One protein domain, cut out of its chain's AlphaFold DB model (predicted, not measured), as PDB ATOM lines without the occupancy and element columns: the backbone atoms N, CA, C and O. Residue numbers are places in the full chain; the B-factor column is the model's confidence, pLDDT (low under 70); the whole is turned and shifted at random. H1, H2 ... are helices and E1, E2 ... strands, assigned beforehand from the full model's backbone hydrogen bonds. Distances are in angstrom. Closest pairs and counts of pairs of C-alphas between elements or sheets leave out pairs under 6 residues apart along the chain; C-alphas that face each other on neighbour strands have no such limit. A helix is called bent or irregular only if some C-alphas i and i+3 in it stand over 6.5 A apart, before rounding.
ATOM      1  N   THR A   4     -13.288   1.223 108.384       95.69
ATOM      2  CA  THR A   4     -14.277   1.395 107.315       95.69
ATOM      3  C   THR A   4     -14.145   2.777 106.686       95.69
ATOM      4  O   THR A   4     -14.135   3.791 107.382       95.69
ATOM      5  N   TYR A   5     -14.133   2.815 105.356       96.31
ATOM      6  CA  TYR A   5     -14.213   4.017 104.539       96.31
ATOM      7  C   TYR A   5     -15.476   3.962 103.676       96.31
ATOM      8  O   TYR A   5     -15.728   2.959 103.011       96.31
ATOM      9  N   GLU A   6     -16.259   5.043 103.663       97.00
ATOM     10  CA  GLU A   6     -17.489   5.140 102.872       97.00
ATOM     11  C   GLU A   6     -17.535   6.428 102.046       97.00
ATOM     12  O   GLU A   6     -17.222   7.511 102.542       97.00
ATOM     13  N   VAL A   7     -17.994   6.322 100.797       97.00
ATOM     14  CA  VAL A   7     -18.206   7.476  99.913       97.00
ATOM     15  C   VAL A   7     -19.357   7.223  98.941       97.00
ATOM     16  O   VAL A   7     -19.578   6.098  98.496       97.00
ATOM     17  N   VAL A   8     -20.102   8.275  98.589       97.44
ATOM     18  CA  VAL A   8     -21.103   8.233  97.514       97.44
ATOM     19  C   VAL A   8     -20.520   8.882  96.266       97.44
ATOM     20  O   VAL A   8     -20.051  10.016  96.311       97.44
ATOM     21  N   VAL A   9     -20.560   8.160  95.150       96.25
ATOM     22  CA  VAL A   9     -19.972   8.577  93.873       96.25
ATOM     23  C   VAL A   9     -20.957   8.410  92.727       96.25
ATOM     24  O   VAL A   9     -21.943   7.680  92.827       96.25
ATOM     25  N   THR A  10     -20.672   9.069  91.607       96.94
ATOM     26  CA  THR A  10     -21.396   8.854  90.351       96.94
ATOM     27  C   THR A  10     -21.055   7.491  89.740       96.94
ATOM     28  O   THR A  10     -20.059   6.864  90.098       96.94
ATOM     29  N   GLN A  11     -21.826   7.047  88.744       93.00
ATOM     30  CA  GLN A  11     -21.506   5.851  87.949       93.00
ATOM     31  C   GLN A  11     -20.079   5.873  87.362       93.00
ATOM     32  O   GLN A  11     -19.413   4.835  87.332       93.00
ATOM     33  N   ALA A  12     -19.600   7.038  86.908       91.75
ATOM     34  CA  ALA A  12     -18.239   7.188  86.394       91.75
ATOM     35  C   ALA A  12     -17.201   6.991  87.509       91.75
ATOM     36  O   ALA A  12     -16.287   6.186  87.352       91.75
ATOM     37  N   GLY A  13     -17.404   7.638  88.664       93.12
ATOM     38  CA  GLY A  13     -16.528   7.477  89.829       93.12
ATOM     39  C   GLY A  13     -16.495   6.040  90.349       93.12
ATOM     40  O   GLY A  13     -15.425   5.522  90.640       93.12
ATOM     41  N   LYS A  14     -17.646   5.356  90.377       93.81
ATOM     42  CA  LYS A  14     -17.747   3.932  90.729       93.81
ATOM     43  C   LYS A  14     -16.883   3.060  89.821       93.81
ATOM     44  O   LYS A  14     -16.155   2.208  90.308       93.81
ATOM     45  N   THR A  15     -16.999   3.266  88.509       91.88
ATOM     46  CA  THR A  15     -16.296   2.457  87.504       91.88
ATOM     47  C   THR A  15     -14.788   2.666  87.611       91.88
ATOM     48  O   THR A  15     -14.055   1.692  87.728       91.88
ATOM     49  N   MET A  16     -14.353   3.931  87.671       92.38
ATOM     50  CA  MET A  16     -12.945   4.289  87.843       92.38
ATOM     51  C   MET A  16     -12.370   3.706  89.137       92.38
ATOM     52  O   MET A  16     -11.332   3.057  89.106       92.38
ATOM     53  N   PHE A  17     -13.047   3.912  90.271       94.75
ATOM     54  CA  PHE A  17     -12.554   3.420  91.555       94.75
ATOM     55  C   PHE A  17     -12.484   1.895  91.593       94.75
ATOM     56  O   PHE A  17     -11.500   1.352  92.072       94.75
ATOM     57  N   GLN A  18     -13.504   1.198  91.086       93.38
ATOM     58  CA  GLN A  18     -13.522  -0.263  91.092       93.38
ATOM     59  C   GLN A  18     -12.338  -0.842  90.302       93.38
ATOM     60  O   GLN A  18     -11.672  -1.747  90.794       93.38
ATOM     61  N   GLU A  19     -12.057  -0.310  89.113       92.75
ATOM     62  CA  GLU A  19     -10.920  -0.739  88.290       92.75
ATOM     63  C   GLU A  19      -9.578  -0.440  88.970       92.75
ATOM     64  O   GLU A  19      -8.756  -1.341  89.141       92.75
ATOM     65  N   ALA A  20      -9.402   0.796  89.443       93.50
ATOM     66  CA  ALA A  20      -8.208   1.230  90.160       93.50
ATOM     67  C   ALA A  20      -7.932   0.367  91.401       93.50
ATOM     68  O   ALA A  20      -6.824  -0.128  91.601       93.50
ATOM     69  N   PHE A  21      -8.966   0.127  92.209       94.06
ATOM     70  CA  PHE A  21      -8.873  -0.670  93.425       94.06
ATOM     71  C   PHE A  21      -8.508  -2.123  93.119       94.06
ATOM     72  O   PHE A  21      -7.662  -2.694  93.797       94.06
ATOM     73  N   TYR A  22      -9.081  -2.727  92.076       92.50
ATOM     74  CA  TYR A  22      -8.761  -4.109  91.705       92.50
ATOM     75  C   TYR A  22      -7.317  -4.264  91.255       92.50
ATOM     76  O   TYR A  22      -6.629  -5.183  91.706       92.50
ATOM     77  N   ASN A  23      -6.864  -3.362  90.386       90.62
ATOM     78  CA  ASN A  23      -5.496  -3.370  89.891       90.62
ATOM     79  C   ASN A  23      -4.521  -3.180  91.054       90.62
ATOM     80  O   ASN A  23      -3.594  -3.972  91.204       90.62
ATOM     81  N   TYR A  24      -4.792  -2.218  91.939       91.38
ATOM     82  CA  TYR A  24      -3.948  -1.967  93.103       91.38
ATOM     83  C   TYR A  24      -3.895  -3.160  94.068       91.38
ATOM     84  O   TYR A  24      -2.813  -3.605  94.446       91.38
ATOM     85  N   MET A  25      -5.040  -3.767  94.402       92.25
ATOM     86  CA  MET A  25      -5.074  -4.967  95.248       92.25
ATOM     87  C   MET A  25      -4.316  -6.141  94.609       92.25
ATOM     88  O   MET A  25      -3.609  -6.870  95.307       92.25
ATOM     89  N   SER A  26      -4.403  -6.300  93.284       90.31
ATOM     90  CA  SER A  26      -3.625  -7.302  92.549       90.31
ATOM     91  C   SER A  26      -2.120  -7.017  92.589       90.31
ATOM     92  O   SER A  26      -1.339  -7.957  92.734       90.31
ATOM     93  N   LEU A  27      -1.699  -5.751  92.478       89.06
ATOM     94  CA  LEU A  27      -0.292  -5.343  92.592       89.06
ATOM     95  C   LEU A  27       0.272  -5.632  93.989       89.06
ATOM     96  O   LEU A  27       1.422  -6.051  94.117       89.06
ATOM     97  N   LEU A  28      -0.552  -5.482  95.028       89.00
ATOM     98  CA  LEU A  28      -0.217  -5.843  96.408       89.00
ATOM     99  C   LEU A  28      -0.263  -7.360  96.682       89.00
ATOM    100  O   LEU A  28       0.029  -7.788  97.797       89.00
ATOM    101  N   GLY A  29      -0.623  -8.185  95.694       88.94
ATOM    102  CA  GLY A  29      -0.651  -9.643  95.820       88.94
ATOM    103  C   GLY A  29      -1.897 -10.209  96.508       88.94
ATOM    104  O   GLY A  29      -1.874 -11.355  96.959       88.94
ATOM    105  N   PHE A  30      -2.990  -9.447  96.598       91.50
ATOM    106  CA  PHE A  30      -4.255  -9.974  97.106       91.50
ATOM    107  C   PHE A  30      -4.961 -10.818  96.044       91.50
ATOM    108  O   PHE A  30      -5.149 -10.402  94.901       91.50
ATOM    109  N   ALA A  31      -5.424 -11.998  96.448       88.62
ATOM    110  CA  ALA A  31      -6.327 -12.805  95.645       88.62
ATOM    111  C   ALA A  31      -7.741 -12.212  95.703       88.62
ATOM    112  O   ALA A  31      -8.240 -11.889  96.780       88.62
ATOM    113  N   HIS A  32      -8.387 -12.097  94.544       84.88
ATOM    114  CA  HIS A  32      -9.744 -11.570  94.416       84.88
ATOM    115  C   HIS A  32     -10.776 -12.705  94.390       84.88
ATOM    116  O   HIS A  32     -10.720 -13.597  93.541       84.88
ATOM    117  N   MET A  33     -11.757 -12.633  95.288       77.44
ATOM    118  CA  MET A  33     -12.961 -13.456  95.291       77.44
ATOM    119  C   MET A  33     -14.193 -12.557  95.158       77.44
ATOM    120  O   MET A  33     -14.535 -11.797  96.059       77.44
ATOM    121  N   SER A  34     -14.902 -12.661  94.034       66.56
ATOM    122  CA  SER A  34     -16.183 -11.970  93.882       66.56
ATOM    123  C   SER A  34     -17.296 -12.787  94.534       66.56
ATOM    124  O   SER A  34     -17.582 -13.909  94.106       66.56
ATOM    125  N   ILE A  35     -17.956 -12.213  95.541       63.56
ATOM    126  CA  ILE A  35     -19.174 -12.777  96.124       63.56
ATOM    127  C   ILE A  35     -20.361 -12.037  95.505       63.56
ATOM    128  O   ILE A  35     -20.832 -11.004  95.979       63.56
ATOM    129  N   GLY A  36     -20.844 -12.567  94.379       55.75
ATOM    130  CA  GLY A  36     -21.983 -12.010  93.652       55.75
ATOM    131  C   GLY A  36     -23.285 -12.079  94.459       55.75
ATOM    132  O   GLY A  36     -24.006 -13.075  94.413       55.75
ATOM    133  N   GLY A  37     -23.626 -10.995  95.157       53.00
ATOM    134  CA  GLY A  37     -24.909 -10.814  95.834       53.00
ATOM    135  C   GLY A  37     -26.031 -10.499  94.846       53.00
ATOM    136  O   GLY A  37     -26.349  -9.346  94.579       53.00
ATOM    137  N   ARG A  38     -26.692 -11.519  94.293       51.97
ATOM    138  CA  ARG A  38     -27.823 -11.336  93.357       51.97
ATOM    139  C   ARG A  38     -29.147 -10.936  94.042       51.97
ATOM    140  O   ARG A  38     -30.215 -11.110  93.460       51.97
ATOM    141  N   LEU A  39     -29.097 -10.404  95.264       48.31
ATOM    142  CA  LEU A  39     -30.261 -10.001  96.059       48.31
ATOM    143  C   LEU A  39     -30.053  -8.585  96.618       48.31
ATOM    144  O   LEU A  39     -29.273  -8.390  97.541       48.31
ATOM    145  N   GLY A  40     -30.774  -7.601  96.067       53.91
ATOM    146  CA  GLY A  40     -30.961  -6.287  96.705       53.91
ATOM    147  C   GLY A  40     -30.107  -5.110  96.212       53.91
ATOM    148  O   GLY A  40     -30.163  -4.056  96.829       53.91
ATOM    149  N   GLY A  41     -29.350  -5.234  95.114       67.19
ATOM    150  CA  GLY A  41     -28.564  -4.110  94.565       67.19
ATOM    151  C   GLY A  41     -27.238  -3.833  95.287       67.19
ATOM    152  O   GLY A  41     -26.608  -2.807  95.034       67.19
ATOM    153  N   LEU A  42     -26.826  -4.759  96.156       80.50
ATOM    154  CA  LEU A  42     -25.518  -4.815  96.797       80.50
ATOM    155  C   LEU A  42     -24.616  -5.778  96.019       80.50
ATOM    156  O   LEU A  42     -25.000  -6.915  95.760       80.50
ATOM    157  N   THR A  43     -23.413  -5.338  95.668       87.19
ATOM    158  CA  THR A  43     -22.349  -6.210  95.150       87.19
ATOM    159  C   THR A  43     -21.157  -6.132  96.086       87.19
ATOM    160  O   THR A  43     -20.786  -5.026  96.465       87.19
ATOM    161  N   SER A  44     -20.573  -7.273  96.443       89.06
ATOM    162  CA  SER A  44     -19.436  -7.344  97.362       89.06
ATOM    163  C   SER A  44     -18.259  -8.066  96.710       89.06
ATOM    164  O   SER A  44     -18.439  -9.021  95.942       89.06
ATOM    165  N   TYR A  45     -17.057  -7.581  96.993       91.25
ATOM    166  CA  TYR A  45     -15.806  -8.105  96.466       91.25
ATOM    167  C   TYR A  45     -14.803  -8.241  97.597       91.25
ATOM    168  O   TYR A  45     -14.435  -7.242  98.214       91.25
ATOM    169  N   ASP A  46     -14.336  -9.463  97.819       92.38
ATOM    170  CA  ASP A  46     -13.386  -9.767  98.875       92.38
ATOM    171  C   ASP A  46     -11.990  -9.968  98.290       92.38
ATOM    172  O   ASP A  46     -11.793 -10.631  97.267       92.38
ATOM    173  N   PHE A  47     -11.009  -9.397  98.974       93.56
ATOM    174  CA  PHE A  47      -9.596  -9.473  98.654       93.56
ATOM    175  C   PHE A  47      -8.871 -10.076  99.844       93.56
ATOM    176  O   PHE A  47      -8.962  -9.551 100.953       93.56
ATOM    177  N   THR A  48      -8.124 -11.153  99.622       92.25
ATOM    178  CA  THR A  48      -7.408 -11.859 100.694       92.25
ATOM    179  C   THR A  48      -5.934 -12.034 100.364       92.25
ATOM    180  O   THR A  48      -5.591 -12.444  99.256       92.25
ATOM    181  N   SER A  49      -5.072 -11.788 101.343       89.94
ATOM    182  CA  SER A  49      -3.640 -12.091 101.315       89.94
ATOM    183  C   SER A  49      -3.191 -12.610 102.685       89.94
ATOM    184  O   SER A  49      -3.990 -12.703 103.620       89.94
ATOM    185  N   GLU A  50      -1.905 -12.932 102.832       86.81
ATOM    186  CA  GLU A  50      -1.320 -13.274 104.138       86.81
ATOM    187  C   GLU A  50      -1.414 -12.110 105.140       86.81
ATOM    188  O   GLU A  50      -1.540 -12.334 106.344       86.81
ATOM    189  N   SER A  51      -1.416 -10.869 104.643       83.94
ATOM    190  CA  SER A  51      -1.497  -9.654 105.458       83.94
ATOM    191  C   SER A  51      -2.913  -9.369 105.965       83.94
ATOM    192  O   SER A  51      -3.077  -8.628 106.933       83.94
ATOM    193  N   GLY A  52      -3.956  -9.941 105.352       89.12
ATOM    194  CA  GLY A  52      -5.332  -9.743 105.800       89.12
ATOM    195  C   GLY A  52      -6.401  -9.870 104.729       89.12
ATOM    196  O   GLY A  52      -6.164 -10.336 103.615       89.12
ATOM    197  N   SER A  53      -7.597  -9.413 105.094       91.88
ATOM    198  CA  SER A  53      -8.756  -9.350 104.206       91.88
ATOM    199  C   SER A  53      -9.294  -7.929 104.107       91.88
ATOM    200  O   SER A  53      -9.418  -7.230 105.116       91.88
ATOM    201  N   VAL A  54      -9.653  -7.523 102.896       94.44
ATOM    202  CA  VAL A  54     -10.315  -6.253 102.598       94.44
ATOM    203  C   VAL A  54     -11.533  -6.551 101.743       94.44
ATOM    204  O   VAL A  54     -11.445  -7.335 100.803       94.44
ATOM    205  N   SER A  55     -12.642  -5.891 102.040       94.19
ATOM    206  CA  SER A  55     -13.890  -6.046 101.301       94.19
ATOM    207  C   SER A  55     -14.322  -4.708 100.718       94.19
ATOM    208  O   SER A  55     -14.260  -3.679 101.394       94.19
ATOM    209  N   LEU A  56     -14.757  -4.726  99.459       94.88
ATOM    210  CA  LEU A  56     -15.384  -3.605  98.765       94.88
ATOM    211  C   LEU A  56     -16.852  -3.934  98.510       94.88
ATOM    212  O   LEU A  56     -17.179  -4.770  97.668       94.88
ATOM    213  N   ASP A  57     -17.729  -3.198  99.176       93.88
ATOM    214  CA  ASP A  57     -19.161  -3.228  98.941       93.88
ATOM    215  C   ASP A  57     -19.591  -2.055  98.065       93.88
ATOM    216  O   ASP A  57     -19.191  -0.905  98.263       93.88
ATOM    217  N   ILE A  58     -20.473  -2.339  97.114       93.06
ATOM    218  CA  ILE A  58     -21.075  -1.361  96.217       93.06
ATOM    219  C   ILE A  58     -22.586  -1.473  96.342       93.06
ATOM    220  O   ILE A  58     -23.177  -2.484  95.964       93.06
ATOM    221  N   THR A  59     -23.220  -0.417  96.844       93.12
ATOM    222  CA  THR A  59     -24.678  -0.333  96.987       93.12
ATOM    223  C   THR A  59     -25.233   0.750  96.076       93.12
ATOM    224  O   THR A  59     -24.713   1.865  96.031       93.12
ATOM    225  N   ASN A  60     -26.312   0.450  95.361       92.25
ATOM    226  CA  ASN A  60     -27.049   1.464  94.612       92.25
ATOM    227  C   ASN A  60     -27.775   2.424  95.582       92.25
ATOM    228  O   ASN A  60     -28.524   1.968  96.445       92.25
ATOM    229  N   VAL A  61     -27.532   3.733  95.455       93.12
ATOM    230  CA  VAL A  61     -28.261   4.775  96.204       93.12
ATOM    231  C   VAL A  61     -29.431   5.283  95.364       93.12
ATOM    232  O   VAL A  61     -30.559   5.359  95.848       93.12
ATOM    233  N   ASP A  62     -29.154   5.603  94.099       90.81
ATOM    234  CA  ASP A  62     -30.139   5.940  93.078       90.81
ATOM    235  C   ASP A  62     -29.633   5.548  91.670       90.81
ATOM    236  O   ASP A  62     -28.602   4.899  91.497       90.81
ATOM    237  N   GLN A  63     -30.353   5.950  90.619       85.94
ATOM    238  CA  GLN A  63     -30.018   5.593  89.234       85.94
ATOM    239  C   GLN A  63     -28.618   6.040  88.772       85.94
ATOM    240  O   GLN A  63     -28.081   5.453  87.835       85.94
ATOM    241  N   SER A  64     -28.042   7.076  89.383       90.25
ATOM    242  CA  SER A  64     -26.754   7.668  88.997       90.25
ATOM    243  C   SER A  64     -25.695   7.619  90.099       90.25
ATOM    244  O   SER A  64     -24.517   7.831  89.792       90.25
ATOM    245  N   HIS A  65     -26.079   7.321  91.344       94.38
ATOM    246  CA  HIS A  65     -25.199   7.333  92.508       94.38
ATOM    247  C   HIS A  65     -25.072   5.973  93.190       94.38
ATOM    248  O   HIS A  65     -26.031   5.216  93.359       94.38
ATOM    249  N   PHE A  66     -23.856   5.699  93.650       95.50
ATOM    250  CA  PHE A  66     -23.475   4.446  94.279       95.50
ATOM    251  C   PHE A  66     -22.693   4.741  95.547       95.50
ATOM    252  O   PHE A  66     -21.796   5.583  95.541       95.50
ATOM    253  N   LYS A  67     -23.021   4.033  96.625       96.56
ATOM    254  CA  LYS A  67     -22.223   4.027  97.843       96.56
ATOM    255  C   LYS A  67     -21.159   2.948  97.718       96.56
ATOM    256  O   LYS A  67     -21.494   1.784  97.497       96.56
ATOM    257  N   LEU A  68     -19.907   3.354  97.855       96.38
ATOM    258  CA  LEU A  68     -18.750   2.482  97.977       96.38
ATOM    259  C   LEU A  68     -18.382   2.397  99.454       96.38
ATOM    260  O   LEU A  68     -18.225   3.434 100.101       96.38
ATOM    261  N   THR A  69     -18.239   1.183  99.968       96.50
ATOM    262  CA  THR A  69     -17.808   0.925 101.341       96.50
ATOM    263  C   THR A  69     -16.622  -0.032 101.297       96.50
ATOM    264  O   THR A  69     -16.776  -1.186 100.909       96.50
ATOM    265  N   VAL A  70     -15.440   0.441 101.692       96.31
ATOM    266  CA  VAL A  70     -14.243  -0.394 101.861       96.31
ATOM    267  C   VAL A  70     -14.064  -0.660 103.340       96.31
ATOM    268  O   VAL A  70     -14.068   0.280 104.133       96.31
ATOM    269  N   HIS A  71     -13.905  -1.918 103.726       95.44
ATOM    270  CA  HIS A  71     -13.711  -2.261 105.126       95.44
ATOM    271  C   HIS A  71     -12.726  -3.410 105.322       95.44
ATOM    272  O   HIS A  71     -12.562  -4.280 104.468       95.44
ATOM    273  N   SER A  72     -12.060  -3.407 106.474       94.25
ATOM    274  CA  SER A  72     -11.130  -4.453 106.888       94.25
ATOM    275  C   SER A  72     -11.067  -4.538 108.408       94.25
ATOM    276  O   SER A  72     -11.345  -3.581 109.127       94.25
ATOM    277  N   THR A  73     -10.702  -5.704 108.932       90.38
ATOM    278  CA  THR A  73     -10.498  -5.904 110.372       90.38
ATOM    279  C   THR A  73      -9.061  -5.667 110.822       90.38
ATOM    280  O   THR A  73      -8.824  -5.563 112.027       90.38
ATOM    281  N   ASN A  74      -8.106  -5.646 109.892       89.12
ATOM    282  CA  ASN A  74      -6.678  -5.654 110.207       89.12
ATOM    283  C   ASN A  74      -5.800  -4.809 109.269       89.12
ATOM    284  O   ASN A  74      -4.607  -4.690 109.531       89.12
ATOM    285  N   ILE A  75      -6.368  -4.207 108.223       90.94
ATOM    286  CA  ILE A  75      -5.678  -3.287 107.312       90.94
ATOM    287  C   ILE A  75      -6.330  -1.912 107.439       90.94
ATOM    288  O   ILE A  75      -7.556  -1.814 107.487       90.94
ATOM    289  N   SER A  76      -5.524  -0.847 107.499       91.19
ATOM    290  CA  SER A  76      -6.083   0.505 107.503       91.19
ATOM    291  C   SER A  76      -6.606   0.851 106.113       91.19
ATOM    292  O   SER A  76      -5.854   0.839 105.138       91.19
ATOM    293  N   VAL A  77      -7.903   1.139 106.015       92.75
ATOM    294  CA  VAL A  77      -8.578   1.229 104.711       92.75
ATOM    295  C   VAL A  77      -8.460   2.601 104.067       92.75
ATOM    296  O   VAL A  77      -8.451   2.694 102.846       92.75
ATOM    297  N   GLN A  78      -8.341   3.674 104.850       90.62
ATOM    298  CA  GLN A  78      -8.240   5.021 104.288       90.62
ATOM    299  C   GLN A  78      -6.945   5.232 103.476       90.62
ATOM    300  O   GLN A  78      -7.056   5.736 102.356       90.62
ATOM    301  N   PRO A  79      -5.748   4.832 103.958       90.44
ATOM    302  CA  PRO A  79      -4.535   4.865 103.140       90.44
ATOM    303  C   PRO A  79      -4.663   3.983 101.896       90.44
ATOM    304  O   PRO A  79      -4.379   4.436 100.798       90.44
ATOM    305  N   LEU A  80      -5.208   2.772 102.046       91.00
ATOM    306  CA  LEU A  80      -5.410   1.841 100.934       91.00
ATOM    307  C   LEU A  80      -6.292   2.429  99.818       91.00
ATOM    308  O   LEU A  80      -5.981   2.293  98.638       91.00
ATOM    309  N   VAL A  81      -7.399   3.082 100.187       93.50
ATOM    310  CA  VAL A  81      -8.303   3.761  99.244       93.50
ATOM    311  C   VAL A  81      -7.592   4.903  98.526       93.50
ATOM    312  O   VAL A  81      -7.799   5.091  97.328       93.50
ATOM    313  N   LEU A  82      -6.782   5.674  99.253       90.88
ATOM    314  CA  LEU A  82      -6.050   6.798  98.687       90.88
ATOM    315  C   LEU A  82      -4.990   6.324  97.691       90.88
ATOM    316  O   LEU A  82      -4.988   6.814  96.567       90.88
ATOM    317  N   ASP A  83      -4.182   5.336  98.072       90.06
ATOM    318  CA  ASP A  83      -3.150   4.763  97.207       90.06
ATOM    319  C   ASP A  83      -3.766   4.179  95.922       90.06
ATOM    320  O   ASP A  83      -3.298   4.440  94.816       90.06
ATOM    321  N   ALA A  84      -4.883   3.449  96.047       91.88
ATOM    322  CA  ALA A  84      -5.603   2.921  94.891       91.88
ATOM    323  C   ALA A  84      -6.088   4.036  93.950       91.88
ATOM    324  O   ALA A  84      -6.004   3.900  92.731       91.88
ATOM    325  N   LEU A  85      -6.594   5.148  94.494       91.56
ATOM    326  CA  LEU A  85      -7.035   6.293  93.694       91.56
ATOM    327  C   LEU A  85      -5.871   6.990  92.989       91.56
ATOM    328  O   LEU A  85      -6.040   7.426  91.851       91.56
ATOM    329  N   THR A  86      -4.717   7.121  93.643       88.50
ATOM    330  CA  THR A  86      -3.552   7.791  93.055       88.50
ATOM    331  C   THR A  86      -2.901   6.949  91.974       88.50
ATOM    332  O   THR A  86      -2.625   7.486  90.901       88.50
ATOM    333  N   GLU A  87      -2.752   5.641  92.196       86.12
ATOM    334  CA  GLU A  87      -2.274   4.712  91.166       86.12
ATOM    335  C   GLU A  87      -3.257   4.635  89.997       86.12
ATOM    336  O   GLU A  87      -2.877   4.838  88.848       86.12
ATOM    337  N   GLY A  88      -4.556   4.483  90.270       88.00
ATOM    338  CA  GLY A  88      -5.566   4.462  89.212       88.00
ATOM    339  C   GLY A  88      -5.651   5.762  88.412       88.00
ATOM    340  O   GLY A  88      -5.889   5.736  87.205       88.00
ATOM    341  N   ALA A  89      -5.449   6.917  89.052       88.69
ATOM    342  CA  ALA A  89      -5.367   8.193  88.348       88.69
ATOM    343  C   ALA A  89      -4.093   8.293  87.498       88.69
ATOM    344  O   ALA A  89      -4.156   8.817  86.388       88.69
ATOM    345  N   ALA A  90      -2.958   7.789  87.986       87.69
ATOM    346  CA  ALA A  90      -1.724   7.722  87.213       87.69
ATOM    347  C   ALA A  90      -1.898   6.832  85.970       87.69
ATOM    348  O   ALA A  90      -1.633   7.295  84.860       87.69
ATOM    349  N   ASP A  91      -2.446   5.628  86.138       87.38
ATOM    350  CA  ASP A  91      -2.724   4.679  85.054       87.38
ATOM    351  C   ASP A  91      -3.727   5.235  84.033       87.38
ATOM    352  O   ASP A  91      -3.581   5.033  82.829       87.38
ATOM    353  N   LEU A  92      -4.731   5.994  84.488       88.12
ATOM    354  CA  LEU A  92      -5.669   6.685  83.601       88.12
ATOM    355  C   LEU A  92      -4.962   7.737  82.734       88.12
ATOM    356  O   LEU A  92      -5.334   7.933  81.576       88.12
ATOM    357  N   LEU A  93      -3.990   8.456  83.299       88.00
ATOM    358  CA  LEU A  93      -3.307   9.573  82.644       88.00
ATOM    359  C   LEU A  93      -2.142   9.125  81.746       88.00
ATOM    360  O   LEU A  93      -1.836   9.815  80.772       88.00
ATOM    361  N   GLU A  94      -1.512   7.987  82.034       86.00
ATOM    362  CA  GLU A  94      -0.321   7.487  81.330       86.00
ATOM    363  C   GLU A  94      -0.527   7.308  79.807       86.00
ATOM    364  O   GLU A  94       0.273   7.853  79.042       86.00
ATOM    365  N   PRO A  95      -1.642   6.732  79.305       87.38
ATOM    366  CA  PRO A  95      -1.889   6.631  77.865       87.38
ATOM    367  C   PRO A  95      -2.021   7.981  77.150       87.38
ATOM    368  O   PRO A  95      -1.773   8.068  75.947       87.38
ATOM    369  N   PHE A  96      -2.442   9.036  77.859       85.06
ATOM    370  CA  PHE A  96      -2.490  10.383  77.289       85.06
ATOM    371  C   PHE A  96      -1.084  10.952  77.146       85.06
ATOM    372  O   PHE A  96      -0.796  11.580  76.131       85.06
ATOM    373  N   TYR A  97      -0.207  10.703  78.123       81.94
ATOM    374  CA  TYR A  97       1.198  11.084  78.039       81.94
ATOM    375  C   TYR A  97       1.907  10.387  76.871       81.94
ATOM    376  O   TYR A  97       2.545  11.071  76.077       81.94
ATOM    377  N   ASP A  98       1.698   9.080  76.683       79.56
ATOM    378  CA  ASP A  98       2.305   8.290  75.594       79.56
ATOM    379  C   ASP A  98       1.972   8.793  74.176       79.56
ATOM    380  O   ASP A  98       2.562   8.352  73.184       79.56
ATOM    381  N   LYS A  99       0.977   9.678  74.049       80.75
ATOM    382  CA  LYS A  99       0.520  10.258  72.779       80.75
ATOM    383  C   LYS A  99       0.875  11.731  72.609       80.75
ATOM    384  O   LYS A  99       0.548  12.288  71.561       80.75
ATOM    385  N   LEU A 100       1.504  12.358  73.599       80.69
ATOM    386  CA  LEU A 100       1.979  13.734  73.502       80.69
ATOM    387  C   LEU A 100       3.427  13.760  73.009       80.69
ATOM    388  O   LEU A 100       4.246  12.934  73.402       80.69
ATOM    389  N   ASP A 101       3.745  14.748  72.176       75.19
ATOM    390  CA  ASP A 101       5.136  15.074  71.874       75.19
ATOM    391  C   ASP A 101       5.848  15.552  73.157       75.19
ATOM    392  O   ASP A 101       5.205  16.035  74.096       75.19
ATOM    393  N   GLU A 102       7.181  15.443  73.210       66.81
ATOM    394  CA  GLU A 102       8.021  15.890  74.342       66.81
ATOM    395  C   GLU A 102       8.093  17.429  74.462       66.81
ATOM    396  O   GLU A 102       9.160  18.042  74.517       66.81
ATOM    397  N   ASP A 103       6.942  18.090  74.485       75.12
ATOM    398  CA  ASP A 103       6.805  19.521  74.675       75.12
ATOM    399  C   ASP A 103       6.498  19.877  76.147       75.12
ATOM    400  O   ASP A 103       6.536  19.057  77.079       75.12
ATOM    401  N   SER A 104       6.204  21.157  76.385       69.38
ATOM    402  CA  SER A 104       5.882  21.658  77.725       69.38
ATOM    403  C   SER A 104       4.614  21.041  78.336       69.38
ATOM    404  O   SER A 104       4.480  21.045  79.561       69.38
ATOM    405  N   ALA A 105       3.680  20.530  77.525       76.00
ATOM    406  CA  ALA A 105       2.459  19.885  77.994       76.00
ATOM    407  C   ALA A 105       2.727  18.425  78.381       76.00
ATOM    408  O   ALA A 105       2.329  18.019  79.475       76.00
ATOM    409  N   GLY A 106       3.491  17.688  77.566       78.44
ATOM    410  CA  GLY A 106       3.957  16.337  77.905       78.44
ATOM    411  C   GLY A 106       4.752  16.313  79.215       78.44
ATOM    412  O   GLY A 106       4.490  15.502  80.103       78.44
ATOM    413  N   SER A 107       5.643  17.292  79.407       80.62
ATOM    414  CA  SER A 107       6.431  17.434  80.644       80.62
ATOM    415  C   SER A 107       5.572  17.713  81.887       80.62
ATOM    416  O   SER A 107       5.855  17.197  82.968       80.62
ATOM    417  N   LYS A 108       4.503  18.514  81.759       85.19
ATOM    418  CA  LYS A 108       3.568  18.787  82.867       85.19
ATOM    419  C   LYS A 108       2.787  17.540  83.263       85.19
ATOM    420  O   LYS A 108       2.644  17.280  84.453       85.19
ATOM    421  N   LEU A 109       2.296  16.789  82.277       84.69
ATOM    422  CA  LEU A 109       1.522  15.579  82.532       84.69
ATOM    423  C   LEU A 109       2.391  14.490  83.169       84.69
ATOM    424  O   LEU A 109       1.984  13.896  84.163       84.69
ATOM    425  N   ARG A 110       3.625  14.316  82.684       84.81
ATOM    426  CA  ARG A 110       4.609  13.420  83.301       84.81
ATOM    427  C   ARG A 110       4.879  13.777  84.763       84.81
ATOM    428  O   ARG A 110       4.852  12.898  85.615       84.81
ATOM    429  N   ASN A 111       5.089  15.059  85.065       86.94
ATOM    430  CA  ASN A 111       5.312  15.506  86.443       86.94
ATOM    431  C   ASN A 111       4.098  15.247  87.342       86.94
ATOM    432  O   ASN A 111       4.282  14.886  88.500       86.94
ATOM    433  N   LEU A 112       2.875  15.420  86.832       86.31
ATOM    434  CA  LEU A 112       1.660  15.098  87.581       86.31
ATOM    435  C   LEU A 112       1.570  13.596  87.883       86.31
ATOM    436  O   LEU A 112       1.306  13.234  89.023       86.31
ATOM    437  N   ILE A 113       1.830  12.735  86.893       86.06
ATOM    438  CA  ILE A 113       1.854  11.273  87.070       86.06
ATOM    439  C   ILE A 113       2.892  10.879  88.128       86.06
ATOM    440  O   ILE A 113       2.567  10.140  89.054       86.06
ATOM    441  N   SER A 114       4.113  11.418  88.046       84.31
ATOM    442  CA  SER A 114       5.147  11.177  89.059       84.31
ATOM    443  C   SER A 114       4.717  11.662  90.439       84.31
ATOM    444  O   SER A 114       4.831  10.914  91.394       84.31
ATOM    445  N   GLN A 115       4.139  12.861  90.562       85.06
ATOM    446  CA  GLN A 115       3.648  13.354  91.853       85.06
ATOM    447  C   GLN A 115       2.549  12.469  92.444       85.06
ATOM    448  O   GLN A 115       2.522  12.292  93.659       85.06
ATOM    449  N   LEU A 116       1.651  11.921  91.620       84.56
ATOM    450  CA  LEU A 116       0.609  11.004  92.082       84.56
ATOM    451  C   LEU A 116       1.212   9.717  92.662       84.56
ATOM    452  O   LEU A 116       0.810   9.325  93.755       84.56
ATOM    453  N   ARG A 117       2.203   9.125  91.981       81.19
ATOM    454  CA  ARG A 117       2.907   7.905  92.423       81.19
ATOM    455  C   ARG A 117       3.808   8.171  93.646       81.19
ATOM    456  O   ARG A 117       3.720   7.490  94.664       81.19
ATOM    457  N   ASP A 118       4.597   9.245  93.606       78.56
ATOM    458  CA  ASP A 118       5.578   9.595  94.645       78.56
ATOM    459  C   ASP A 118       4.931  10.046  95.961       78.56
ATOM    460  O   ASP A 118       5.518   9.885  97.033       78.56
ATOM    461  N   SER A 119       3.731  10.640  95.912       67.88
ATOM    462  CA  SER A 119       3.089  11.187  97.116       67.88
ATOM    463  C   SER A 119       2.758  10.111  98.157       67.88
ATOM    464  O   SER A 119       2.552  10.465  99.320       67.88
ATOM    465  N   PHE A 120       2.736   8.823  97.775       61.12
ATOM    466  CA  PHE A 120       2.249   7.746  98.642       61.12
ATOM    467  C   PHE A 120       3.070   6.442  98.637       61.12
ATOM    468  O   PHE A 120       2.758   5.540  99.416       61.12
TER     469      PHE A 120
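AT A GLANCE: This is residues 4 to 120 of the 128 residues of an uncharacterized protein of Dehalococcoidia bacterium (UniProt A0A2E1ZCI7). A twisted sheet of five strands makes a wall with H1 packed on one face and the other face bare; H2 starts over the E1 and E5 side of that same face, crosses H1 and reaches away from the sheet, and H3 folds back along H2 as a helical hairpin that makes much of the length. The printed part has 117 residues, with three named helices and five named strands in the order E1 H1 E2 E3 E4 E5 H2 H3. The sheet's order is E1 E5 E4 E3 E2, antiparallel throughout, and the class is mixed, helices and strands. The whole is only just compact, close to loose, with a radius of gyration of the C-alphas of 16.0 A, and its outline is flat, spanning 51 by 37 by 19 A.

IN THESE COORDINATES: Find C-alpha 4 at (-14.277, 1.395, 107.315), where E1 begins, residues 4 to 10, 19.9 A long. H1 follows at once, residues 11 to 27, 24.4 A. Next come E2, residues 31 to 35, 12.9 A; E3, residues 42 to 49, 23.5 A; E4, residues 52 to 60, 26.9 A; and E5, residues 65 to 72, 23.3 A. Look for C-alpha 77 at (-8.578, 1.229, 104.711): there H2 starts, residues 77 to 97, 30.1 A, only just irregular, with C-alphas 92 and 95 6.9 A apart. H3, residues 104 to 118, 20.8 A, ends at C-alpha 118 at (5.578, 9.595, 94.645).

HOW THE PARTS SIT: Start at edge strand E1: N 7 and O 68 of E5 are 3.0 A apart, within hydrogen-bond range. E2 E3 E4 E5 form a meander, each strand the antiparallel neighbour of the one before; look at N 33 and O 46, 2.8 A, N 47 and O 54, 2.8 A, and N 57 and O 69, 2.8 A. H1 and H2 are on the same face of the sheet, two layers, helices on one face. The closest C-alphas of H1 and E5 are those of Gln 11 and His 65, 6.1 A. H2 stands up from the sheet at 49 degrees, and its residues 77 to 81 come within 10 A of it; the closest C-alphas of H2 and E1 are those of Tyr 5 and Gln 78, 6.1 A. H2 touches H1 with residues 81 to 89 alone, closest at C-alphas Ala 20 and Gly 88, 4.3 A, about perpendicular at 79 degrees. H2 and H3 touch as a helical hairpin, closest at C-alphas Ala 90 and Ile 113, 5.0 A, a shallow tilt of 22 degrees, opposite ways. H3 is not on the sheet and is apart from H1. Every O i to N i+4 pair is within hydrogen-bond range in H1 and H3, and 15 of 17 in H2.

THE WHOLE: The C-alphas farthest apart are those of Leu 39 and Asp 103, 52.0 A. The printed part has no cut and no long link. The mean pLDDT of the printed part is 86.5; look for values under 70 at residues 34 to 41, 102, 104 and 119 to 120.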